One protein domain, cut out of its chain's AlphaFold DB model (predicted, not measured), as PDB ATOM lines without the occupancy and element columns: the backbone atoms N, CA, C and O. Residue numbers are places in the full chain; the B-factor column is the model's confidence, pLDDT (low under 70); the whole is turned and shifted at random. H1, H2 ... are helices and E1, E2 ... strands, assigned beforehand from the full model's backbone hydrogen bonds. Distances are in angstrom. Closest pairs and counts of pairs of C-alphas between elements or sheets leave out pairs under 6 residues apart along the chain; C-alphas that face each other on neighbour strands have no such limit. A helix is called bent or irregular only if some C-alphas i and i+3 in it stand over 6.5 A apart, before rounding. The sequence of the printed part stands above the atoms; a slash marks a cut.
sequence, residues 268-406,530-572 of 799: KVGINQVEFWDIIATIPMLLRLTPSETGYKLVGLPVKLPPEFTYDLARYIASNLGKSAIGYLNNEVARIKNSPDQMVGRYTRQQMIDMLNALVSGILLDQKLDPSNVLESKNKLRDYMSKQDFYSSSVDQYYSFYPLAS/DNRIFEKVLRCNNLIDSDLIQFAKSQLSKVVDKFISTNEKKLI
ATOM      1  N   LYS A 268      96.360  90.631 135.080       46.81
ATOM      2  CA  LYS A 268      96.596  91.926 134.403       46.81
ATOM      3  C   LYS A 268      96.560  91.689 132.886       46.81
ATOM      4  O   LYS A 268      97.208  90.784 132.372       46.81
ATOM      5  N   VAL A 269      95.811  92.498 132.137       41.62
ATOM      6  CA  VAL A 269      95.662  92.316 130.678       41.62
ATOM      7  C   VAL A 269      96.517  93.324 129.914       41.62
ATOM      8  O   VAL A 269      96.294  94.530 130.014       41.62
ATOM      9  N   GLY A 270      97.458  92.822 129.114       40.25
ATOM     10  CA  GLY A 270      98.305  93.612 128.224       40.25
ATOM     11  C   GLY A 270      97.789  93.654 126.781       40.25
ATOM     12  O   GLY A 270      96.918  92.885 126.366       40.25
ATOM     13  N   ILE A 271      98.361  94.545 125.966       36.44
ATOM     14  CA  ILE A 271      98.062  94.597 124.529       36.44
ATOM     15  C   ILE A 271      98.614  93.321 123.880       36.44
ATOM     16  O   ILE A 271      99.821  93.149 123.761       36.44
ATOM     17  N   ASN A 272      97.712  92.436 123.452       46.81
ATOM     18  CA  ASN A 272      98.019  91.111 122.902       46.81
ATOM     19  C   ASN A 272      98.711  90.132 123.876       46.81
ATOM     20  O   ASN A 272      99.391  89.223 123.411       46.81
ATOM     21  N   GLN A 273      98.514  90.255 125.194       60.19
ATOM     22  CA  GLN A 273      98.933  89.223 126.156       60.19
ATOM     23  C   GLN A 273      98.041  89.188 127.401       60.19
ATOM     24  O   GLN A 273      97.535  90.223 127.836       60.19
ATOM     25  N   VAL A 274      97.849  88.000 127.974       67.06
ATOM     26  CA  VAL A 274      97.167  87.825 129.269       67.06
ATOM     27  C   VAL A 274      98.222  87.496 130.310       67.06
ATOM     28  O   VAL A 274      98.946  86.515 130.148       67.06
ATOM     29  N   GLU A 275      98.335  88.333 131.336       74.00
ATOM     30  CA  GLU A 275      99.337  88.224 132.395       74.00
ATOM     31  C   GLU A 275      98.671  87.856 133.723       74.00
ATOM     32  O   GLU A 275      97.572  88.322 134.013       74.00
ATOM     33  N   PHE A 276      99.332  87.055 134.551       80.06
ATOM     34  CA  PHE A 276      98.883  86.747 135.909       80.06
ATOM     35  C   PHE A 276     100.059  86.375 136.810       80.06
ATOM     36  O   PHE A 276     101.078  85.877 136.332       80.06
ATOM     37  N   TRP A 277      99.929  86.618 138.117       82.44
ATOM     38  CA  TRP A 277     100.957  86.266 139.104       82.44
ATOM     39  C   TRP A 277     100.521  85.114 140.014       82.44
ATOM     40  O   TRP A 277      99.434  85.133 140.600       82.44
ATOM     41  N   ASP A 278     101.402  84.123 140.147       84.38
ATOM     42  CA  ASP A 278     101.233  82.943 141.003       84.38
ATOM     43  C   ASP A 278     102.603  82.448 141.510       84.38
ATOM     44  O   ASP A 278     103.650  82.879 141.022       84.38
ATOM     45  N   ILE A 279     102.610  81.552 142.499       84.25
ATOM     46  CA  ILE A 279     103.826  80.946 143.056       84.25
ATOM     47  C   ILE A 279     103.987  79.537 142.475       84.25
ATOM     48  O   ILE A 279     103.304  78.587 142.872       84.25
ATOM     49  N   ILE A 280     104.903  79.415 141.514       86.00
ATOM     50  CA  ILE A 280     105.217  78.181 140.794       86.00
ATOM     51  C   ILE A 280     106.376  77.483 141.505       86.00
ATOM     52  O   ILE A 280     107.493  77.995 141.556       86.00
ATOM     53  N   ALA A 281     106.082  76.316 142.076       84.31
ATOM     54  CA  ALA A 281     106.898  75.573 143.026       84.31
ATOM     55  C   ALA A 281     107.425  76.462 144.170       84.31
ATOM     56  O   ALA A 281     106.720  76.693 145.150       84.31
ATOM     57  N   THR A 282     108.650  76.965 144.037       80.31
ATOM     58  CA  THR A 282     109.362  77.790 145.024       80.31
ATOM     59  C   THR A 282     109.406  79.281 144.667       80.31
ATOM     60  O   THR A 282     110.015  80.060 145.397       80.31
ATOM     61  N   ILE A 283     108.808  79.707 143.546       85.00
ATOM     62  CA  ILE A 283     109.086  81.021 142.947       85.00
ATOM     63  C   ILE A 283     107.802  81.801 142.637       85.00
ATOM     64  O   ILE A 283     106.970  81.316 141.870       85.00
ATOM     65  N   PRO A 284     107.649  83.043 143.137       87.81
ATOM     66  CA  PRO A 284     106.650  83.971 142.619       87.81
ATOM     67  C   PRO A 284     107.022  84.370 141.187       87.81
ATOM     68  O   PRO A 284     108.117  84.879 140.938       87.81
ATOM     69  N   MET A 285     106.122  84.134 140.237       88.88
ATOM     70  CA  MET A 285     106.336  84.435 138.822       88.88
ATOM     71  C   MET A 285     105.209  85.301 138.271       88.88
ATOM     72  O   MET A 285     104.033  85.025 138.512       88.88
ATOM     73  N   LEU A 286     105.567  86.279 137.439       86.81
ATOM     74  CA  LEU A 286     104.637  86.827 136.461       86.81
ATOM     75  C   LEU A 286     104.624  85.897 135.247       86.81
ATOM     76  O   LEU A 286     105.616  85.776 134.526       86.81
ATOM     77  N   LEU A 287     103.489  85.258 135.010       86.94
ATOM     78  CA  LEU A 287     103.239  84.415 133.853       86.94
ATOM     79  C   LEU A 287     102.485  85.221 132.794       86.94
ATOM     80  O   LEU A 287     101.627  86.037 133.121       86.94
ATOM     81  N   ARG A 288     102.805  85.001 131.516       85.50
ATOM     82  CA  ARG A 288     102.116  85.622 130.377       85.50
ATOM     83  C   ARG A 288     101.799  84.572 129.320       85.50
ATOM     84  O   ARG A 288     102.707  83.869 128.873       85.50
ATOM     85  N   LEU A 289     100.547  84.506 128.866       78.38
ATOM     86  CA  LEU A 289     100.214  83.875 127.589       78.38
ATOM     87  C   LEU A 289     100.263  84.924 126.476       78.38
ATOM     88  O   LEU A 289      99.465  85.865 126.452       78.38
ATOM     89  N   THR A 290     101.182  84.722 125.534       73.88
ATOM     90  CA  THR A 290     101.279  85.472 124.277       73.88
ATOM     91  C   THR A 290     100.789  84.606 123.105       73.88
ATOM     92  O   THR A 290     100.915  83.380 123.160       73.88
ATOM     93  N   PRO A 291     100.214  85.183 122.033       61.62
ATOM     94  CA  PRO A 291      99.883  84.441 120.821       61.62
ATOM     95  C   PRO A 291     101.147  83.942 120.115       61.62
ATOM     96  O   PRO A 291     102.194  84.588 120.160       61.62
ATOM     97  N   SER A 292     101.035  82.821 119.409       63.59
ATOM     98  CA  SER A 292     102.049  82.326 118.478       63.59
ATOM     99  C   SER A 292     101.387  81.834 117.190       63.59
ATOM    100  O   SER A 292     100.179  81.607 117.147       63.59
ATOM    101  N   GLU A 293     102.174  81.634 116.134       53.66
ATOM    102  CA  GLU A 293     101.687  81.195 114.813       53.66
ATOM    103  C   GLU A 293     100.888  79.879 114.849       53.66
ATOM    104  O   GLU A 293     100.071  79.627 113.968       53.66
ATOM    105  N   THR A 294     101.103  79.043 115.873       53.50
ATOM    106  CA  THR A 294     100.453  77.728 116.025       53.50
ATOM    107  C   THR A 294      99.601  77.596 117.295       53.50
ATOM    108  O   THR A 294      99.173  76.492 117.631       53.50
ATOM    109  N   GLY A 295      99.334  78.697 118.008       68.88
ATOM    110  CA  GLY A 295      98.538  78.697 119.238       68.88
ATOM    111  C   GLY A 295      98.957  79.803 120.203       68.88
ATOM    112  O   GLY A 295      98.863  80.987 119.885       68.88
ATOM    113  N   TYR A 296      99.407  79.414 121.396       75.19
ATOM    114  CA  TYR A 296      99.902  80.330 122.426       75.19
ATOM    115  C   TYR A 296     101.265  79.884 122.959       75.19
ATOM    116  O   TYR A 296     101.638  78.711 122.880       75.19
ATOM    117  N   LYS A 297     102.007  80.825 123.537       81.19
ATOM    118  CA  LYS A 297     103.269  80.606 124.240       81.19
ATOM    119  C   LYS A 297     103.115  81.107 125.673       81.19
ATOM    120  O   LYS A 297     102.767  82.263 125.894       81.19
ATOM    121  N   LEU A 298     103.370  80.229 126.636       87.12
ATOM    122  CA  LEU A 298     103.432  80.563 128.054       87.12
ATOM    123  C   LEU A 298     104.872  80.950 128.389       87.12
ATOM    124  O   LEU A 298     105.774  80.108 128.333       87.12
ATOM    125  N   VAL A 299     105.087  82.218 128.731       87.81
ATOM    126  CA  VAL A 299     106.361  82.708 129.268       87.81
ATOM    127  C   VAL A 299     106.220  83.049 130.747       87.81
ATOM    128  O   VAL A 299     105.141  83.431 131.193       87.81
ATOM    129  N   GLY A 300     107.306  82.919 131.506       90.00
ATOM    130  CA  GLY A 300     107.358  83.292 132.917       90.00
ATOM    131  C   GLY A 300     108.566  84.160 133.239       90.00
ATOM    132  O   GLY A 300     109.664  83.884 132.765       90.00
ATOM    133  N   LEU A 301     108.350  85.186 134.053       89.88
ATOM    134  CA  LEU A 301     109.365  86.061 134.632       89.88
ATOM    135  C   LEU A 301     109.409  85.812 136.149       89.88
ATOM    136  O   LEU A 301     108.406  86.086 136.816       89.88
ATOM    137  N   PRO A 302     110.520  85.302 136.713       90.31
ATOM    138  CA  PRO A 302     110.727  85.280 138.158       90.31
ATOM    139  C   PRO A 302     110.611  86.689 138.748       90.31
ATOM    140  O   PRO A 302     111.165  87.644 138.201       90.31
ATOM    141  N   VAL A 303     109.912  86.828 139.872       86.19
ATOM    142  CA  VAL A 303     109.771  88.098 140.593       86.19
ATOM    143  C   VAL A 303     110.831  88.175 141.690       86.19
ATOM    144  O   VAL A 303     110.919  87.295 142.547       86.19
ATOM    145  N   LYS A 304     111.621  89.254 141.705       83.06
ATOM    146  CA  LYS A 304     112.512  89.562 142.829       83.06
ATOM    147  C   LYS A 304     111.672  90.053 144.009       83.06
ATOM    148  O   LYS A 304     111.219  91.194 143.998       83.06
ATOM    149  N   LEU A 305     111.470  89.212 145.024       82.69
ATOM    150  CA  LEU A 305     110.871  89.673 146.277       82.69
ATOM    151  C   LEU A 305     111.844  90.580 147.054       82.69
ATOM    152  O   LEU A 305     113.048  90.300 147.085       82.69
ATOM    153  N   PRO A 306     111.335  91.622 147.731       82.88
ATOM    154  CA  PRO A 306     112.074  92.339 148.756       82.88
ATOM    155  C   PRO A 306     112.425  91.422 149.942       82.88
ATOM    156  O   PRO A 306     111.671  90.486 150.236       82.88
ATOM    157  N   PRO A 307     113.541  91.680 150.650       79.88
ATOM    158  CA  PRO A 307     114.023  90.823 151.733       79.88
ATOM    159  C   PRO A 307     112.982  90.504 152.817       79.88
ATOM    160  O   PRO A 307     112.915  89.362 153.271       79.88
ATOM    161  N   GLU A 308     112.122  91.458 153.183       81.69
ATOM    162  CA  GLU A 308     111.099  91.302 154.222       81.69
ATOM    163  C   GLU A 308     110.044  90.223 153.915       81.69
ATOM    164  O   GLU A 308     109.502  89.640 154.852       81.69
ATOM    165  N   PHE A 309     109.803  89.890 152.640       88.25
ATOM    166  CA  PHE A 309     108.863  88.831 152.237       88.25
ATOM    167  C   PHE A 309     109.502  87.431 152.174       88.25
ATOM    168  O   PHE A 309     108.805  86.454 151.894       88.25
ATOM    169  N   THR A 310     110.809  87.302 152.441       86.75
ATOM    170  CA  THR A 310     111.534  86.020 152.318       86.75
ATOM    171  C   THR A 310     110.953  84.955 153.253       86.75
ATOM    172  O   THR A 310     110.745  83.816 152.838       86.75
ATOM    173  N   TYR A 311     110.613  85.326 154.491       89.06
ATOM    174  CA  TYR A 311     110.018  84.398 155.456       89.06
ATOM    175  C   TYR A 311     108.551  84.049 155.141       89.06
ATOM    176  O   TYR A 311     108.155  82.892 155.283       89.06
ATOM    177  N   ASP A 312     107.754  85.010 154.654       90.56
ATOM    178  CA  ASP A 312     106.378  84.743 154.210       90.56
ATOM    179  C   ASP A 312     106.360  83.756 153.022       90.56
ATOM    180  O   ASP A 312     105.553  82.821 153.003       90.56
ATOM    181  N   LEU A 313     107.288  83.902 152.064       88.50
ATOM    182  CA  LEU A 313     107.461  82.950 150.960       88.50
ATOM    183  C   LEU A 313     107.928  81.577 151.467       88.50
ATOM    184  O   LEU A 313     107.328  80.564 151.109       88.50
ATOM    185  N   ALA A 314     108.943  81.533 152.333       88.38
ATOM    186  CA  ALA A 314     109.453  80.295 152.924       88.38
ATOM    187  C   ALA A 314     108.350  79.491 153.638       88.38
ATOM    188  O   ALA A 314     108.211  78.285 153.412       88.38
ATOM    189  N   ARG A 315     107.512  80.162 154.440       89.75
ATOM    190  CA  ARG A 315     106.365  79.558 155.132       89.75
ATOM    191  C   ARG A 315     105.308  79.032 154.153       89.75
ATOM    192  O   ARG A 315     104.802  77.925 154.338       89.75
ATOM    193  N   TYR A 316     104.993  79.789 153.099       88.69
ATOM    194  CA  TYR A 316     104.062  79.345 152.058       88.69
ATOM    195  C   TYR A 316     104.580  78.098 151.322       88.69
ATOM    196  O   TYR A 316     103.839  77.126 151.162       88.69
ATOM    197  N   ILE A 317     105.856  78.080 150.931       85.06
ATOM    198  CA  ILE A 317     106.494  76.934 150.263       85.06
ATOM    199  C   ILE A 317     106.457  75.702 151.172       85.06
ATOM    200  O   ILE A 317     105.992  74.644 150.746       85.06
ATOM    201  N   ALA A 318     106.856  75.850 152.438       87.12
ATOM    202  CA  ALA A 318     106.816  74.778 153.429       87.12
ATOM    203  C   ALA A 318     105.414  74.158 153.578       87.12
ATOM    204  O   ALA A 318     105.291  72.936 153.618       87.12
ATOM    205  N   SER A 319     104.349  74.970 153.573       87.00
ATOM    206  CA  SER A 319     102.969  74.460 153.667       87.00
ATOM    207  C   SER A 319     102.481  73.678 152.439       87.00
ATOM    208  O   SER A 319     101.529  72.912 152.559       87.00
ATOM    209  N   ASN A 320     103.113  73.856 151.271       82.31
ATOM    210  CA  ASN A 320     102.717  73.197 150.019       82.31
ATOM    211  C   ASN A 320     103.622  72.009 149.650       82.31
ATOM    212  O   ASN A 320     103.146  71.066 149.022       82.31
ATOM    213  N   LEU A 321     104.910  72.054 150.015       81.12
ATOM    214  CA  LEU A 321     105.913  71.045 149.638       81.12
ATOM    215  C   LEU A 321     106.387  70.161 150.804       81.12
ATOM    216  O   LEU A 321     107.043  69.148 150.565       81.12
ATOM    217  N   GLY A 322     106.093  70.523 152.059       85.00
ATOM    218  CA  GLY A 322     106.535  69.769 153.236       85.00
ATOM    219  C   GLY A 322     108.050  69.548 153.238       85.00
ATOM    220  O   GLY A 322     108.824  70.488 153.054       85.00
ATOM    221  N   LYS A 323     108.487  68.293 153.402       84.44
ATOM    222  CA  LYS A 323     109.913  67.916 153.433       84.44
ATOM    223  C   LYS A 323     110.670  68.264 152.142       84.44
ATOM    224  O   LYS A 323     111.850  68.599 152.222       84.44
ATOM    225  N   SER A 324     110.002  68.334 150.989       79.31
ATOM    226  CA  SER A 324     110.621  68.781 149.729       79.31
ATOM    227  C   SER A 324     110.962  70.282 149.708       79.31
ATOM    228  O   SER A 324     111.685  70.730 148.822       79.31
ATOM    229  N   ALA A 325     110.512  71.074 150.692       81.94
ATOM    230  CA  ALA A 325     110.949  72.464 150.863       81.94
ATOM    231  C   ALA A 325     112.364  72.596 151.466       81.94
ATOM    232  O   ALA A 325     112.982  73.651 151.325       81.94
ATOM    233  N   ILE A 326     112.886  71.568 152.148       84.44
ATOM    234  CA  ILE A 326     114.087  71.691 152.998       84.44
ATOM    235  C   ILE A 326     115.327  72.120 152.197       84.44
ATOM    236  O   ILE A 326     116.070  72.989 152.652       84.44
ATOM    237  N   GLY A 327     115.528  71.585 150.987       80.44
ATOM    238  CA  GLY A 327     116.644  71.982 150.116       80.44
ATOM    239  C   GLY A 327     116.608  73.471 149.749       80.44
ATOM    240  O   GLY A 327     117.616  74.167 149.865       80.44
ATOM    241  N   TYR A 328     115.426  73.990 149.402       80.62
ATOM    242  CA  TYR A 328     115.218  75.414 149.132       80.62
ATOM    243  C   TYR A 328     115.487  76.282 150.373       80.62
ATOM    244  O   TYR A 328     116.221  77.265 150.287       80.62
ATOM    245  N   LEU A 329     114.952  75.896 151.537       85.56
ATOM    246  CA  LEU A 329     115.131  76.645 152.787       85.56
ATOM    247  C   LEU A 329     116.608  76.710 153.212       85.56
ATOM    248  O   LEU A 329     117.093  77.778 153.584       85.56
ATOM    249  N   ASN A 330     117.343  75.602 153.086       85.75
ATOM    250  CA  ASN A 330     118.778  75.554 153.370       85.75
ATOM    251  C   ASN A 330     119.592  76.429 152.400       85.75
ATOM    252  O   ASN A 330     120.512  77.129 152.830       85.75
ATOM    253  N   ASN A 331     119.231  76.444 151.111       81.81
ATOM    254  CA  ASN A 331     119.865  77.308 150.110       81.81
ATOM    255  C   ASN A 331     119.611  78.800 150.393       81.81
ATOM    256  O   ASN A 331     120.522  79.616 150.246       81.81
ATOM    257  N   GLU A 332     118.417  79.167 150.863       83.44
ATOM    258  CA  GLU A 332     118.114  80.542 151.279       83.44
ATOM    259  C   GLU A 332     118.854  80.940 152.567       83.44
ATOM    260  O   GLU A 332     119.429  82.030 152.623       83.44
ATOM    261  N   VAL A 333     118.968  80.047 153.558       86.88
ATOM    262  CA  VAL A 333     119.833  80.260 154.736       86.88
ATOM    263  C   VAL A 333     121.296  80.464 154.319       86.88
ATOM    264  O   VAL A 333     121.957  81.365 154.839       86.88
ATOM    265  N   ALA A 334     121.808  79.686 153.362       85.88
ATOM    266  CA  ALA A 334     123.158  79.860 152.824       85.88
ATOM    267  C   ALA A 334     123.318  81.198 152.077       85.88
ATOM    268  O   ALA A 334     124.296  81.914 152.299       85.88
ATOM    269  N   ARG A 335     122.332  81.596 151.259       84.94
ATOM    270  CA  ARG A 335     122.310  82.902 150.576       84.94
ATOM    271  C   ARG A 335     122.346  84.060 151.574       84.94
ATOM    272  O   ARG A 335     123.101  85.006 151.373       84.94
ATOM    273  N   ILE A 336     121.573  83.981 152.656       84.62
ATOM    274  CA  ILE A 336     121.528  85.012 153.704       84.62
ATOM    275  C   ILE A 336     122.843  85.047 154.499       84.62
ATOM    276  O   ILE A 336     123.361  86.131 154.764       84.62
ATOM    277  N   LYS A 337     123.451  83.888 154.800       87.62
ATOM    278  CA  LYS A 337     124.797  83.794 155.408       87.62
ATOM    279  C   LYS A 337     125.909  84.396 154.537       87.62
ATOM    280  O   LYS A 337     126.904  84.871 155.087       87.62
ATOM    281  N   ASN A 338     125.715  84.440 153.221       84.31
ATOM    282  CA  ASN A 338     126.663  85.004 152.256       84.31
ATOM    283  C   ASN A 338     126.281  86.423 151.777       84.31
ATOM    284  O   ASN A 338     126.970  86.987 150.931       84.31
ATOM    285  N   SER A 339     125.207  87.015 152.313       79.56
ATOM    286  CA  SER A 339     124.789  88.390 152.002       79.56
ATOM    287  C   SER A 339     125.632  89.410 152.786       79.56
ATOM    288  O   SER A 339     125.804  89.212 153.994       79.56
ATOM    289  N   PRO A 340     126.123  90.502 152.167       75.69
ATOM    290  CA  PRO A 340     126.890  91.537 152.868       75.69
ATOM    291  C   PRO A 340     126.028  92.385 153.821       75.69
ATOM    292  O   PRO A 340     126.548  92.945 154.783       75.69
ATOM    293  N   ASP A 341     124.716  92.459 153.584       74.81
ATOM    294  CA  ASP A 341     123.794  93.260 154.393       74.81
ATOM    295  C   ASP A 341     123.528  92.646 155.778       74.81
ATOM    296  O   ASP A 341     123.200  91.462 155.913       74.81
ATOM    297  N   GLN A 342     123.594  93.475 156.826       71.94
ATOM    298  CA  GLN A 342     123.243  93.079 158.199       71.94
ATOM    299  C   GLN A 342     121.723  93.008 158.445       71.94
ATOM    300  O   GLN A 342     121.281  92.354 159.395       71.94
ATOM    301  N   MET A 343     120.923  93.657 157.593       67.44
ATOM    302  CA  MET A 343     119.460  93.700 157.668       67.44
ATOM    303  C   MET A 343     118.829  92.992 156.471       67.44
ATOM    304  O   MET A 343     119.193  93.229 155.323       67.44
ATOM    305  N   VAL A 344     117.834  92.151 156.745       71.88
ATOM    306  CA  VAL A 344     117.047  91.409 155.753       71.88
ATOM    307  C   VAL A 344     115.608  91.924 155.834       71.88
ATOM    308  O   VAL A 344     114.688  91.266 156.324       71.88
ATOM    309  N   GLY A 345     115.433  93.174 155.402       76.81
ATOM    310  CA  GLY A 345     114.158  93.886 155.464       76.81
ATOM    311  C   GLY A 345     113.856  94.349 156.888       76.81
ATOM    312  O   GLY A 345     114.516  95.250 157.394       76.81
ATOM    313  N   ARG A 346     112.862  93.733 157.541       80.19
ATOM    314  CA  ARG A 346     112.460  94.060 158.928       80.19
ATOM    315  C   ARG A 346     113.211  93.281 160.015       80.19
ATOM    316  O   ARG A 346     112.999  93.550 161.192       80.19
ATOM    317  N   TYR A 347     114.037  92.313 159.629       84.12
ATOM    318  CA  TYR A 347     114.718  91.394 160.542       84.12
ATOM    319  C   TYR A 347     116.232  91.536 160.409       84.12
ATOM    320  O   TYR A 347     116.737  91.786 159.311       84.12
ATOM    321  N   THR A 348     116.976  91.309 161.492       87.81
ATOM    322  CA  THR A 348     118.431  91.150 161.379       87.81
ATOM    323  C   THR A 348     118.767  89.882 160.594       87.81
ATOM    324  O   THR A 348     117.990  88.919 160.558       87.81
ATOM    325  N   ARG A 349     119.959  89.846 159.988       87.25
ATOM    326  CA  ARG A 349     120.472  88.668 159.270       87.25
ATOM    327  C   ARG A 349     120.392  87.390 160.115       87.25
ATOM    328  O   ARG A 349     120.026  86.342 159.594       87.25
ATOM    329  N   GLN A 350     120.681  87.500 161.413       89.56
ATOM    330  CA  GLN A 350     120.626  86.383 162.354       89.56
ATOM    331  C   GLN A 350     119.183  85.949 162.654       89.56
ATOM    332  O   GLN A 350     118.873  84.774 162.495       89.56
ATOM    333  N   GLN A 351     118.276  86.886 162.963       90.06
ATOM    334  CA  GLN A 351     116.854  86.580 163.191       90.06
ATOM    335  C   GLN A 351     116.226  85.830 162.007       90.06
ATOM    336  O   GLN A 351     115.530  84.839 162.207       90.06
ATOM    337  N   MET A 352     116.507  86.259 160.771       90.56
ATOM    338  CA  MET A 352     116.005  85.578 159.573       90.56
ATOM    339  C   MET A 352     116.568  84.152 159.441       90.56
ATOM    340  O   MET A 352     115.824  83.230 159.112       90.56
ATOM    341  N   ILE A 353     117.862  83.951 159.722       91.12
ATOM    342  CA  ILE A 353     118.488  82.619 159.737       91.12
ATOM    343  C   ILE A 353     117.816  81.722 160.786       91.12
ATOM    344  O   ILE A 353     117.453  80.592 160.469       91.12
ATOM    345  N   ASP A 354     117.593  82.223 162.000       92.56
ATOM    346  CA  ASP A 354     116.999  81.446 163.093       92.56
ATOM    347  C   ASP A 354     115.529  81.098 162.825       92.56
ATOM    348  O   ASP A 354     115.113  79.959 163.041       92.56
ATOM    349  N   MET A 355     114.758  82.028 162.253       92.75
ATOM    350  CA  MET A 355     113.373  81.794 161.827       92.75
ATOM    351  C   MET A 355     113.265  80.752 160.703       92.75
ATOM    352  O   MET A 355     112.328  79.948 160.703       92.75
ATOM    353  N   LEU A 356     114.215  80.727 159.761       92.38
ATOM    354  CA  LEU A 356     114.276  79.712 158.702       92.38
ATOM    355  C   LEU A 356     114.757  78.352 159.233       92.38
ATOM    356  O   LEU A 356     114.169  77.329 158.884       92.38
ATOM    357  N   ASN A 357     115.754  78.322 160.122       93.00
ATOM    358  CA  ASN A 357     116.208  77.091 160.780       93.00
ATOM    359  C   ASN A 357     115.086  76.464 161.626       93.00
ATOM    360  O   ASN A 357     114.866  75.256 161.560       93.00
ATOM    361  N   ALA A 358     114.334  77.275 162.380       92.69
ATOM    362  CA  ALA A 358     113.177  76.816 163.148       92.69
ATOM    363  C   ALA A 358     112.082  76.225 162.241       92.69
ATOM    364  O   ALA A 358     111.502  75.192 162.571       92.69
ATOM    365  N   LEU A 359     111.846  76.830 161.069       92.69
ATOM    366  CA  LEU A 359     110.924  76.301 160.061       92.69
ATOM    367  C   LEU A 359     111.400  74.944 159.506       92.69
ATOM    368  O   LEU A 359     110.599  74.016 159.425       92.69
ATOM    369  N   VAL A 360     112.692  74.795 159.185       92.00
ATOM    370  CA  VAL A 360     113.282  73.514 158.743       92.00
ATOM    371  C   VAL A 360     113.146  72.434 159.820       92.00
ATOM    372  O   VAL A 360     112.685  71.333 159.520       92.00
ATOM    373  N   SER A 361     113.471  72.748 161.077       91.69
ATOM    374  CA  SER A 361     113.312  71.823 162.210       91.69
ATOM    375  C   SER A 361     111.855  71.408 162.424       91.69
ATOM    376  O   SER A 361     111.587  70.229 162.648       91.69
ATOM    377  N   GLY A 362     110.900  72.334 162.291       90.31
ATOM    378  CA  GLY A 362     109.469  72.021 162.358       90.31
ATOM    379  C   GLY A 362     109.031  71.031 161.273       90.31
ATOM    380  O   GLY A 362     108.354  70.052 161.578       90.31
ATOM    381  N   ILE A 363     109.480  71.225 160.027       90.00
ATOM    382  CA  ILE A 363     109.190  70.316 158.900       90.00
ATOM    383  C   ILE A 363     109.828  68.932 159.110       90.00
ATOM    384  O   ILE A 363     109.206  67.913 158.809       90.00
ATOM    385  N   LEU A 364     111.060  68.875 159.628       90.31
ATOM    386  CA  LEU A 364     111.745  67.614 159.942       90.31
ATOM    387  C   LEU A 364     111.020  66.813 161.035       90.31
ATOM    388  O   LEU A 364     110.977  65.589 160.952       90.31
ATOM    389  N   LEU A 365     110.413  67.506 162.002       91.88
ATOM    390  CA  LEU A 365     109.605  66.942 163.089       91.88
ATOM    391  C   LEU A 365     108.114  66.756 162.722       91.88
ATOM    392  O   LEU A 365     107.292  66.559 163.615       91.88
ATOM    393  N   ASP A 366     107.750  66.860 161.435       88.44
ATOM    394  CA  ASP A 366     106.371  66.773 160.907       88.44
ATOM    395  C   ASP A 366     105.350  67.704 161.607       88.44
ATOM    396  O   ASP A 366     104.141  67.449 161.630       88.44
ATOM    397  N   GLN A 367     105.819  68.828 162.159       90.44
ATOM    398  CA  GLN A 367     104.967  69.819 162.812       90.44
ATOM    399  C   GLN A 367     104.089  70.530 161.778       90.44
ATOM    400  O   GLN A 367     104.572  71.141 160.822       90.44
ATOM    401  N   LYS A 368     102.769  70.493 161.991       86.44
ATOM    402  CA  LYS A 368     101.815  71.215 161.142       86.44
ATOM    403  C   LYS A 368     101.948  72.719 161.361       86.44
ATOM    404  O   LYS A 368     101.758  73.207 162.471       86.44
ATOM    405  N   LEU A 369     102.214  73.449 160.280       88.50
ATOM    406  CA  LEU A 369     102.157  74.910 160.267       88.50
ATOM    407  C   LEU A 369     100.720  75.383 160.518       88.50
ATOM    408  O   LEU A 369      99.778  74.818 159.962       88.50
ATOM    409  N   ASP A 370     100.560  76.441 161.315       88.31
ATOM    410  CA  ASP A 370      99.258  77.076 161.539       88.31
ATOM    411  C   ASP A 370      98.679  77.612 160.207       88.31
ATOM    412  O   ASP A 370      99.300  78.478 159.575       88.31
ATOM    413  N   PRO A 371      97.487  77.145 159.778       86.62
ATOM    414  CA  PRO A 371      96.838  77.612 158.554       86.62
ATOM    415  C   PRO A 371      96.595  79.125 158.518       86.62
ATOM    416  O   PRO A 371      96.611  79.714 157.438       86.62
ATOM    417  N   SER A 372      96.402  79.760 159.678       87.62
ATOM    418  CA  SER A 372      96.157  81.204 159.807       87.62
ATOM    419  C   SER A 372      97.404  81.990 159.401       87.62
ATOM    420  O   SER A 372      97.360  82.815 158.487       87.62
ATOM    421  N   ASN A 373      98.547  81.645 160.003       87.12
ATOM    422  CA  ASN A 373      99.871  82.166 159.663       87.12
ATOM    423  C   ASN A 373     100.267  81.909 158.193       87.12
ATOM    424  O   ASN A 373     100.934  82.746 157.586       87.12
ATOM    425  N   VAL A 374      99.872  80.772 157.605       87.25
ATOM    426  CA  VAL A 374     100.099  80.470 156.175       87.25
ATOM    427  C   VAL A 374      99.228  81.347 155.267       87.25
ATOM    428  O   VAL A 374      99.710  81.863 154.254       87.25
ATOM    429  N   LEU A 375      97.953  81.544 155.619       84.19
ATOM    430  CA  LEU A 375      97.016  82.379 154.864       84.19
ATOM    431  C   LEU A 375      97.410  83.864 154.908       84.19
ATOM    432  O   LEU A 375      97.339  84.541 153.882       84.19
ATOM    433  N   GLU A 376      97.876  84.356 156.057       89.62
ATOM    434  CA  GLU A 376      98.403  85.716 156.207       89.62
ATOM    435  C   GLU A 376      99.612  85.946 155.287       89.62
ATOM    436  O   GLU A 376      99.613  86.885 154.486       89.62
ATOM    437  N   SER A 377     100.602  85.044 155.321       89.00
ATOM    438  CA  SER A 377     101.774  85.092 154.440       89.00
ATOM    439  C   SER A 377     101.390  85.034 152.956       89.00
ATOM    440  O   SER A 377     101.889  85.831 152.157       89.00
ATOM    441  N   LYS A 378     100.433  84.173 152.573       85.31
ATOM    442  CA  LYS A 378      99.893  84.125 151.202       85.31
ATOM    443  C   LYS A 378      99.264  85.460 150.787       85.31
ATOM    444  O   LYS A 378      99.475  85.911 149.660       85.31
ATOM    445  N   ASN A 379      98.498  86.091 151.675       84.94
ATOM    446  CA  ASN A 379      97.841  87.363 151.388       84.94
ATOM    447  C   ASN A 379      98.859  88.503 151.240       84.94
ATOM    448  O   ASN A 379      98.777  89.227 150.253       84.94
ATOM    449  N   LYS A 380      99.877  88.600 152.108       88.69
ATOM    450  CA  LYS A 380     100.984  89.572 151.962       88.69
ATOM    451  C   LYS A 380     101.685  89.465 150.605       88.69
ATOM    452  O   LYS A 380     101.917  90.481 149.952       88.69
ATOM    453  N   LEU A 381     101.983  88.240 150.162       87.12
ATOM    454  CA  LEU A 381     102.616  87.978 148.864       87.12
ATOM    455  C   LEU A 381     101.700  88.357 147.688       87.12
ATOM    456  O   LEU A 381     102.168  88.968 146.726       87.12
ATOM    457  N   ARG A 382     100.394  88.049 147.763       81.88
ATOM    458  CA  ARG A 382      99.399  88.463 146.751       81.88
ATOM    459  C   ARG A 382      99.290  89.991 146.675       81.88
ATOM    460  O   ARG A 382      99.317  90.549 145.577       81.88
ATOM    461  N   ASP A 383      99.200  90.655 147.824       84.00
ATOM    462  CA  ASP A 383      99.111  92.110 147.944       84.00
ATOM    463  C   ASP A 383     100.337  92.800 147.350       84.00
ATOM    464  O   ASP A 383     100.181  93.718 146.544       84.00
ATOM    465  N   TYR A 384     101.540  92.324 147.687       85.25
ATOM    466  CA  TYR A 384     102.781  92.808 147.088       85.25
ATOM    467  C   TYR A 384     102.762  92.642 145.564       85.25
ATOM    468  O   TYR A 384     102.912  93.625 144.839       85.25
ATOM    469  N   MET A 385     102.502  91.427 145.063       81.00
ATOM    470  CA  MET A 385     102.560  91.159 143.623       81.00
ATOM    471  C   MET A 385     101.505  91.926 142.808       81.00
ATOM    472  O   MET A 385     101.770  92.302 141.668       81.00
ATOM    473  N   SER A 386     100.332  92.217 143.377       74.12
ATOM    474  CA  SER A 386      99.308  93.013 142.681       74.12
ATOM    475  C   SER A 386      99.719  94.476 142.459       74.12
ATOM    476  O   SER A 386      99.448  95.041 141.393       74.12
ATOM    477  N   LYS A 387     100.408  95.073 143.442       75.38
ATOM    478  CA  LYS A 387     100.757  96.504 143.499       75.38
ATOM    479  C   LYS A 387     102.040  96.861 142.739       75.38
ATOM    480  O   LYS A 387     102.307  98.042 142.555       75.38
ATOM    481  N   GLN A 388     102.822  95.871 142.309       72.81
ATOM    482  CA  GLN A 388     104.085  96.077 141.594       72.81
ATOM    483  C   GLN A 388     103.924  96.096 140.070       72.81
ATOM    484  O   GLN A 388     103.051  95.424 139.504       72.81
ATOM    485  N   ASP A 389     104.841  96.812 139.421       69.44
ATOM    486  CA  ASP A 389     105.109  96.721 137.989       69.44
ATOM    487  C   ASP A 389     106.367  95.879 137.764       69.44
ATOM    488  O   ASP A 389     107.437  96.159 138.308       69.44
ATOM    489  N   PHE A 390     106.241  94.819 136.966       73.75
ATOM    490  CA  PHE A 390     107.311  93.847 136.765       73.75
ATOM    491  C   PHE A 390     108.054  94.094 135.453       73.75
ATOM    492  O   PHE A 390     107.506  93.918 134.360       73.75
ATOM    493  N   TYR A 391     109.333  94.432 135.577       72.81
ATOM    494  CA  TYR A 391     110.253  94.624 134.465       72.81
ATOM    495  C   TYR A 391     111.291  93.498 134.450       72.81
ATOM    496  O   TYR A 391     111.778  93.080 135.500       72.81
ATOM    497  N   SER A 392     111.644  93.012 133.261       78.69
ATOM    498  CA  SER A 392     112.786  92.111 133.101       78.69
ATOM    499  C   SER A 392     114.091  92.876 133.317       78.69
ATOM    500  O   SER A 392     114.279  93.941 132.727       78.69
ATOM    501  N   SER A 393     115.003  92.322 134.112       74.25
ATOM    502  CA  SER A 393     116.330  92.898 134.326       74.25
ATOM    503  C   SER A 393     117.174  92.808 133.055       74.25
ATOM    504  O   SER A 393     117.237  91.765 132.406       74.25
ATOM    505  N   SER A 394     117.855  93.903 132.718       68.75
ATOM    506  CA  SER A 394     118.864  93.957 131.652       68.75
ATOM    507  C   SER A 394     120.243  93.457 132.101       68.75
ATOM    508  O   SER A 394     121.099  93.209 131.256       68.75
ATOM    509  N   VAL A 395     120.464  93.316 133.414       72.75
ATOM    510  CA  VAL A 395     121.770  92.990 134.018       72.75
ATOM    511  C   VAL A 395     121.795  91.571 134.592       72.75
ATOM    512  O   VAL A 395     122.793  90.869 134.467       72.75
ATOM    513  N   ASP A 396     120.691  91.127 135.196       78.00
ATOM    514  CA  ASP A 396     120.569  89.797 135.798       78.00
ATOM    515  C   ASP A 396     119.657  88.913 134.940       78.00
ATOM    516  O   ASP A 396     118.430  89.039 134.969       78.00
ATOM    517  N   GLN A 397     120.273  87.990 134.195       80.88
ATOM    518  CA  GLN A 397     119.575  87.056 133.308       80.88
ATOM    519  C   GLN A 397     118.551  86.172 134.037       80.88
ATOM    520  O   GLN A 397     117.648  85.647 133.383       80.88
ATOM    521  N   TYR A 398     118.650  86.012 135.362       83.44
ATOM    522  CA  TYR A 398     117.662  85.269 136.142       83.44
ATOM    523  C   TYR A 398     116.296  85.967 136.195       83.44
ATOM    524  O   TYR A 398     115.261  85.308 136.180       83.44
ATOM    525  N   TYR A 399     116.261  87.300 136.198       84.88
ATOM    526  CA  TYR A 399     115.012  88.067 136.182       84.88
ATOM    527  C   TYR A 399     114.618  88.423 134.738       84.88
ATOM    528  O   TYR A 399     114.371  89.584 134.413       84.88
ATOM    529  N   SER A 400     114.578  87.415 133.860       86.44
ATOM    530  CA  SER A 400     114.201  87.531 132.442       86.44
ATOM    531  C   SER A 400     113.011  86.622 132.076       86.44
ATOM    532  O   SER A 400     112.492  85.893 132.920       86.44
ATOM    533  N   PHE A 401     112.524  86.693 130.830       85.94
ATOM    534  CA  PHE A 401     111.372  85.907 130.369       85.94
ATOM    535  C   PHE A 401     111.775  84.527 129.834       85.94
ATOM    536  O   PHE A 401     112.339  84.402 128.745       85.94
ATOM    537  N   TYR A 402     111.382  83.476 130.549       89.00
ATOM    538  CA  TYR A 402     111.622  82.082 130.180       89.00
ATOM    539  C   TYR A 402     110.446  81.485 129.393       89.00
ATOM    540  O   TYR A 402     109.297  81.652 129.804       89.00
ATOM    541  N   PRO A 403     110.684  80.749 128.289       87.81
ATOM    542  CA  PRO A 403     109.634  80.066 127.536       87.81
ATOM    543  C   PRO A 403     109.261  78.730 128.199       87.81
ATOM    544  O   PRO A 403     109.856  77.695 127.908       87.81
ATOM    545  N   LEU A 404     108.273  78.752 129.097       88.62
ATOM    546  CA  LEU A 404     107.898  77.600 129.925       88.62
ATOM    547  C   LEU A 404     107.108  76.529 129.156       88.62
ATOM    548  O   LEU A 404     107.331  75.337 129.369       88.62
ATOM    549  N   ALA A 405     106.192  76.932 128.268       86.25
ATOM    550  CA  ALA A 405     105.419  76.004 127.438       86.25
ATOM    551  C   ALA A 405     104.919  76.634 126.128       86.25
ATOM    552  O   ALA A 405     104.757  77.850 126.017       86.25
ATOM    553  N   SER A 406     104.603  75.786 125.152       79.31
ATOM    554  CA  SER A 406     103.765  76.116 123.994       79.31
ATOM    555  C   SER A 406     102.425  75.396 124.124       79.31
ATOM    556  O   SER A 406     102.390  74.208 124.429       79.31
ATOM    557  N   ASP A 530     112.142  72.210 127.617       83.94
ATOM    558  CA  ASP A 530     113.238  71.392 128.151       83.94
ATOM    559  C   ASP A 530     113.338  71.546 129.682       83.94
ATOM    560  O   ASP A 530     113.188  72.653 130.209       83.94
ATOM    561  N   ASN A 531     113.613  70.454 130.408       86.81
ATOM    562  CA  ASN A 531     113.864  70.512 131.851       86.81
ATOM    563  C   ASN A 531     114.982  71.513 132.186       86.81
ATOM    564  O   ASN A 531     114.868  72.190 133.199       86.81
ATOM    565  N   ARG A 532     115.953  71.745 131.290       85.56
ATOM    566  CA  ARG A 532     116.992  72.789 131.422       85.56
ATOM    567  C   ARG A 532     116.468  74.221 131.543       85.56
ATOM    568  O   ARG A 532     117.173  75.097 132.044       85.56
ATOM    569  N   ILE A 533     115.246  74.492 131.083       86.12
ATOM    570  CA  ILE A 533     114.571  75.780 131.302       86.12
ATOM    571  C   ILE A 533     114.027  75.830 132.734       86.12
ATOM    572  O   ILE A 533     114.182  76.842 133.411       86.12
ATOM    573  N   PHE A 534     113.459  74.724 133.218       87.19
ATOM    574  CA  PHE A 534     112.956  74.599 134.587       87.19
ATOM    575  C   PHE A 534     114.085  74.571 135.626       87.19
ATOM    576  O   PHE A 534     113.961  75.261 136.624       87.19
ATOM    577  N   GLU A 535     115.204  73.891 135.365       84.56
ATOM    578  CA  GLU A 535     116.436  73.926 136.177       84.56
ATOM    579  C   GLU A 535     116.903  75.376 136.414       84.56
ATOM    580  O   GLU A 535     117.123  75.795 137.551       84.56
ATOM    581  N   LYS A 536     116.977  76.176 135.338       85.12
ATOM    582  CA  LYS A 536     117.375  77.595 135.390       85.12
ATOM    583  C   LYS A 536     116.365  78.482 136.112       85.12
ATOM    584  O   LYS A 536     116.777  79.363 136.861       85.12
ATOM    585  N   VAL A 537     115.068  78.269 135.877       86.81
ATOM    586  CA  VAL A 537     113.992  79.022 136.538       86.81
ATOM    587  C   VAL A 537     113.952  78.684 138.022       86.81
ATOM    588  O   VAL A 537     114.106  79.579 138.836       86.81
ATOM    589  N   LEU A 538     113.798  77.407 138.374       84.38
ATOM    590  CA  LEU A 538     113.605  76.914 139.742       84.38
ATOM    591  C   LEU A 538     114.886  76.911 140.593       84.38
ATOM    592  O   LEU A 538     114.807  76.659 141.795       84.38
ATOM    593  N   ARG A 539     116.050  77.189 139.985       81.19
ATOM    594  CA  ARG A 539     117.392  77.081 140.592       81.19
ATOM    595  C   ARG A 539     117.655  75.692 141.190       81.19
ATOM    596  O   ARG A 539     118.233  75.571 142.266       81.19
ATOM    597  N   CYS A 540     117.207  74.655 140.487       77.75
ATOM    598  CA  CYS A 540     117.198  73.269 140.951       77.75
ATOM    599  C   CYS A 540     117.975  72.345 139.995       77.75
ATOM    600  O   CYS A 540     118.150  72.660 138.815       77.75
ATOM    601  N   ASN A 541     118.427  71.192 140.484       76.50
ATOM    602  CA  ASN A 541     119.115  70.178 139.688       76.50
ATOM    603  C   ASN A 541     118.158  69.021 139.385       76.50
ATOM    604  O   ASN A 541     117.811  68.248 140.265       76.50
ATOM    605  N   ASN A 542     117.780  68.856 138.120       71.81
ATOM    606  CA  ASN A 542     116.865  67.823 137.609       71.81
ATOM    607  C   ASN A 542     117.235  66.366 137.985       71.81
ATOM    608  O   ASN A 542     116.354  65.513 138.013       71.81
ATOM    609  N   LEU A 543     118.497  66.071 138.332       66.06
ATOM    610  CA  LEU A 543     118.909  64.754 138.853       66.06
ATOM    611  C   LEU A 543     118.490  64.489 140.314       66.06
ATOM    612  O   LEU A 543     118.533  63.345 140.755       66.06
ATOM    613  N   ILE A 544     118.121  65.533 141.061       64.12
ATOM    614  CA  ILE A 544     117.766  65.494 142.491       64.12
ATOM    615  C   ILE A 544     116.333  66.017 142.685       64.12
ATOM    616  O   ILE A 544     115.509  65.384 143.336       64.12
ATOM    617  N   ASP A 545     116.016  67.140 142.044       73.69
ATOM    618  CA  ASP A 545     114.786  67.919 142.194       73.69
ATOM    619  C   ASP A 545     113.751  67.636 141.081       73.69
ATOM    620  O   ASP A 545     112.941  68.502 140.737       73.69
ATOM    621  N   SER A 546     113.774  66.441 140.477       78.62
ATOM    622  CA  SER A 546     112.850  66.050 139.393       78.62
ATOM    623  C   SER A 546     111.381  66.292 139.775       78.62
ATOM    624  O   SER A 546     110.627  66.903 139.013       78.62
ATOM    625  N   ASP A 547     110.996  65.925 141.001       77.50
ATOM    626  CA  ASP A 547     109.640  66.124 141.528       77.50
ATOM    627  C   ASP A 547     109.239  67.603 141.599       77.50
ATOM    628  O   ASP A 547     108.078  67.939 141.360       77.50
ATOM    629  N   LEU A 548     110.190  68.512 141.848       78.19
ATOM    630  CA  LEU A 548     109.948  69.958 141.860       78.19
ATOM    631  C   LEU A 548     109.631  70.477 140.448       78.19
ATOM    632  O   LEU A 548     108.723  71.293 140.267       78.19
ATOM    633  N   ILE A 549     110.329  69.953 139.434       84.38
ATOM    634  CA  ILE A 549     110.072  70.252 138.018       84.38
ATOM    635  C   ILE A 549     108.701  69.701 137.596       84.38
ATOM    636  O   ILE A 549     107.942  70.405 136.925       84.38
ATOM    637  N   GLN A 550     108.342  68.480 138.009       84.56
ATOM    638  CA  GLN A 550     107.021  67.908 137.714       84.56
ATOM    639  C   GLN A 550     105.892  68.646 138.448       84.56
ATOM    640  O   GLN A 550     104.834  68.886 137.860       84.56
ATOM    641  N   PHE A 551     106.111  69.079 139.693       82.38
ATOM    642  CA  PHE A 551     105.161  69.897 140.449       82.38
ATOM    643  C   PHE A 551     104.920  71.252 139.769       82.38
ATOM    644  O   PHE A 551     103.766  71.622 139.535       82.38
ATOM    645  N   ALA A 552     105.987  71.945 139.352       85.25
ATOM    646  CA  ALA A 552     105.889  73.188 138.587       85.25
ATOM    647  C   ALA A 552     105.111  72.992 137.273       85.25
ATOM    648  O   ALA A 552     104.187  73.753 136.980       85.25
ATOM    649  N   LYS A 553     105.412  71.934 136.503       89.44
ATOM    650  CA  LYS A 553     104.665  71.584 135.280       89.44
ATOM    651  C   LYS A 553     103.187  71.291 135.580       89.44
ATOM    652  O   LYS A 553     102.318  71.798 134.877       89.44
ATOM    653  N   SER A 554     102.882  70.571 136.661       85.94
ATOM    654  CA  SER A 554     101.508  70.287 137.109       85.94
ATOM    655  C   SER A 554     100.725  71.554 137.483       85.94
ATOM    656  O   SER A 554      99.561  71.692 137.102       85.94
ATOM    657  N   GLN A 555     101.349  72.516 138.175       84.25
ATOM    658  CA  GLN A 555     100.733  73.821 138.446       84.25
ATOM    659  C   GLN A 555     100.476  74.601 137.151       84.25
ATOM    660  O   GLN A 555      99.352  75.043 136.924       84.25
ATOM    661  N   LEU A 556     101.478  74.723 136.275       85.69
ATOM    662  CA  LEU A 556     101.343  75.453 135.010       85.69
ATOM    663  C   LEU A 556     100.254  74.844 134.109       85.69
ATOM    664  O   LEU A 556      99.475  75.599 133.528       85.69
ATOM    665  N   SER A 557     100.130  73.510 134.053       84.25
ATOM    666  CA  SER A 557      99.007  72.834 133.382       84.25
ATOM    667  C   SER A 557      97.663  73.297 133.937       84.25
ATOM    668  O   SER A 557      96.827  73.763 133.172       84.25
ATOM    669  N   LYS A 558      97.474  73.268 135.267       82.62
ATOM    670  CA  LYS A 558      96.214  73.687 135.914       82.62
ATOM    671  C   LYS A 558      95.847  75.140 135.604       82.62
ATOM    672  O   LYS A 558      94.666  75.436 135.428       82.62
ATOM    673  N   VAL A 559      96.825  76.047 135.515       77.69
ATOM    674  CA  VAL A 559      96.544  77.452 135.175       77.69
ATOM    675  C   VAL A 559      96.226  77.620 133.684       77.69
ATOM    676  O   VAL A 559      95.284  78.338 133.349       77.69
ATOM    677  N   VAL A 560      96.908  76.899 132.784       78.38
ATOM    678  CA  VAL A 560      96.554  76.859 131.349       78.38
ATOM    679  C   VAL A 560      95.168  76.240 131.130       78.38
ATOM    680  O   VAL A 560      94.379  76.778 130.358       78.38
ATOM    681  N   ASP A 561      94.821  75.168 131.842       75.75
ATOM    682  CA  ASP A 561      93.489  74.556 131.810       75.75
ATOM    683  C   ASP A 561      92.407  75.528 132.298       75.75
ATOM    684  O   ASP A 561      91.347  75.646 131.672       75.75
ATOM    685  N   LYS A 562      92.676  76.273 133.382       71.75
ATOM    686  CA  LYS A 562      91.779  77.322 133.885       71.75
ATOM    687  C   LYS A 562      91.643  78.477 132.882       71.75
ATOM    688  O   LYS A 562      90.532  78.962 132.678       71.75
ATOM    689  N   PHE A 563      92.720  78.867 132.195       72.19
ATOM    690  CA  PHE A 563      92.682  79.861 131.114       72.19
ATOM    691  C   PHE A 563      91.848  79.402 129.907       72.19
ATOM    692  O   PHE A 563      90.971  80.142 129.451       72.19
ATOM    693  N   ILE A 564      92.078  78.179 129.411       70.69
ATOM    694  CA  ILE A 564      91.364  77.626 128.249       70.69
ATOM    695  C   ILE A 564      89.877  77.462 128.568       70.69
ATOM    696  O   ILE A 564      89.049  77.958 127.813       70.69
ATOM    697  N   SER A 565      89.526  76.834 129.696       65.62
ATOM    698  CA  SER A 565      88.120  76.628 130.090       65.62
ATOM    699  C   SER A 565      87.364  77.944 130.317       65.62
ATOM    700  O   SER A 565      86.215  78.075 129.903       65.62
ATOM    701  N   THR A 566      88.021  78.967 130.875       60.38
ATOM    702  CA  THR A 566      87.444  80.318 131.032       60.38
ATOM    703  C   THR A 566      87.119  80.989 129.690       60.38
ATOM    704  O   THR A 566      86.152  81.748 129.595       60.38
ATOM    705  N   ASN A 567      87.897  80.699 128.643       58.75
ATOM    706  CA  ASN A 567      87.796  81.338 127.326       58.75
ATOM    707  C   ASN A 567      87.233  80.420 126.224       58.75
ATOM    708  O   ASN A 567      87.136  80.835 125.070       58.75
ATOM    709  N   GLU A 568      86.817  79.200 126.564       61.00
ATOM    710  CA  GLU A 568      86.468  78.111 125.641       61.00
ATOM    711  C   GLU A 568      85.513  78.542 124.518       61.00
ATOM    712  O   GLU A 568      85.825  78.396 123.340       61.00
ATOM    713  N   LYS A 569      84.397  79.199 124.857       55.62
ATOM    714  CA  LYS A 569      83.390  79.676 123.884       55.62
ATOM    715  C   LYS A 569      83.751  80.985 123.157       55.62
ATOM    716  O   LYS A 569      82.927  81.513 122.414       55.62
ATOM    717  N   LYS A 570      84.954  81.523 123.381       55.62
ATOM    718  CA  LYS A 570      85.580  82.581 122.563       55.62
ATOM    719  C   LYS A 570      86.713  82.028 121.680       55.62
ATOM    720  O   LYS A 570      87.090  82.668 120.701       55.62
ATOM    721  N   LEU A 571      87.249  80.854 122.027       54.22
ATOM    722  CA  LEU A 571      88.246  80.096 121.260       54.22
ATOM    723  C   LEU A 571      87.571  79.167 120.230       54.22
ATOM    724  O   LEU A 571      88.067  79.005 119.118       54.22
ATOM    725  N   ILE A 572      86.408  78.605 120.572       53.16
ATOM    726  CA  ILE A 572      85.501  77.913 119.648       53.16
ATOM    727  C   ILE A 572      84.590  78.958 118.992       53.16
ATOM    728  O   ILE A 572      83.755  79.575 119.657       53.16
TER     729      ILE A 572
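AT A GLANCE: This is residues 268 to 406 and 530 to 572 of the 799 residues of an uncharacterized protein of filamentous cyanobacterium Phorm 6 (UniProt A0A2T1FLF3). A strongly twisted antiparallel sheet, E1 to E5, has the long helix H5 packed along it over E2 and E3, and beyond one end of the sheet stands a small three-helix bundle of H1a, H1b and H2, which run side by side with their centres in a triangle. H3 packs on H1a and reaches E2, short H4 covers the edge strand E5, and residues 564 to 572 stick out at the far end of H5. The 182 printed residues, with five named helices and five named strands, follow the order E1 E2 E3 E4 H1 H2 H3 E5 H4 H5; the sheet's order is E1 E2 E3 E4 E5, and the class is mixed, helices and strands. The whole is compact, with a radius of gyration of the C-alphas of 17.3 A, yet elongated, spanning 54 by 35 by 34 A.

IN THESE COORDINATES: Find C-alpha 268 at (96.596, 91.926, 134.403), where E1, residues 268 to 270, begins. E2, residues 273 to 280, covers 19.4 A and bends by 60 degrees at residue 277; E3, residues 283 to 292, covers 25.5 A; E4, residues 295 to 302, covers 23.4 A; E5 is residues 402 to 406. By its hydrogen bonds H1, residues 307 to 337, was assigned as one helix, but it is bent: C-alphas 320 and 323 are 9.6 A apart. Its arms are H1a, residues 307 to 320, 21.0 A long, and H1b, residues 323 to 337, 21.9 A long. H2, residues 349 to 364, begins at (120.472, 88.668, 159.270) and covers 22.8 A; H3, residues 371 to 387, covers 24.5 A; H4 is residues 531 to 538. H5, residues 546 to 571, covers 33.6 A, has a kink of 43 degrees near residue 565 and ends at (88.246, 80.096, 121.260). H1a, H1b and H5 are irregular: C-alphas 308 and 311 are 7.1 A apart, 324 and 327 are 6.8 A, and 566 and 569 are 8.2 A.

HOW THE PARTS SIT: E1 to E4 form a meander, each strand the antiparallel neighbour of the one before. Look for N 268 and O 275 at 2.8 A between E1 and E2, N 280 and O 283 at 2.8 A between E2 and E3, N 288 and O 299 at 2.8 A between E3 and E4, and N 298 and O 405 at 2.8 A between E4 and E5. H5 is on the sheet at a height of 8.9 A, over E2 and E3, and runs along the strands, at 21 degrees to E2 on the local plane; the closest C-alphas, of Ile 280 and Ala 552, are 5.5 A apart. H4 is on the sheet at a height of 8.8 A, only just over E5, on which 3 of its C-alphas fall. With residue 549 alone H5 touches H4, about perpendicular at 87 degrees; the closest C-alphas, of Phe 534 and Ile 549, are 6.2 A apart. H3 only grazes the sheet, with residues 378 to 386, and touches H1a at a steep tilt of 51 degrees, with Asp 312 and Ser 377 closest at 4.6 A between C-alphas. H1a only grazes the sheet too, with residues 313 to 317. H1b and H2 form a helical hairpin at a shallow tilt of 15 degrees, with the C-alphas of Val 333 and Ile 353 closest, 5.7 A apart. H1a and H2 touch and run the same way at a shallow tilt of 1 degrees, with the C-alphas of Tyr 311 and Leu 356 closest, 7.1 A apart. Every O i to N i+4 pair is within hydrogen-bond range in H2, H3 and H4; H1a has 8 of 10, H1b 9 of 11 and H5 20 of 22.

THE WHOLE: The two C-alphas farthest apart, of Gln 342 and Ile 572, are 56.0 A apart. Residues 407 to 529 are not printed, and C-alphas 406 and 530 are 11.4 A apart across the cut. The links H1 to H2 and H3 to E5 are long. Mean pLDDT of the printed part is 80.3; 25 residues are under 70, among them 268 to 274, 291 to 295 and 565 to 572.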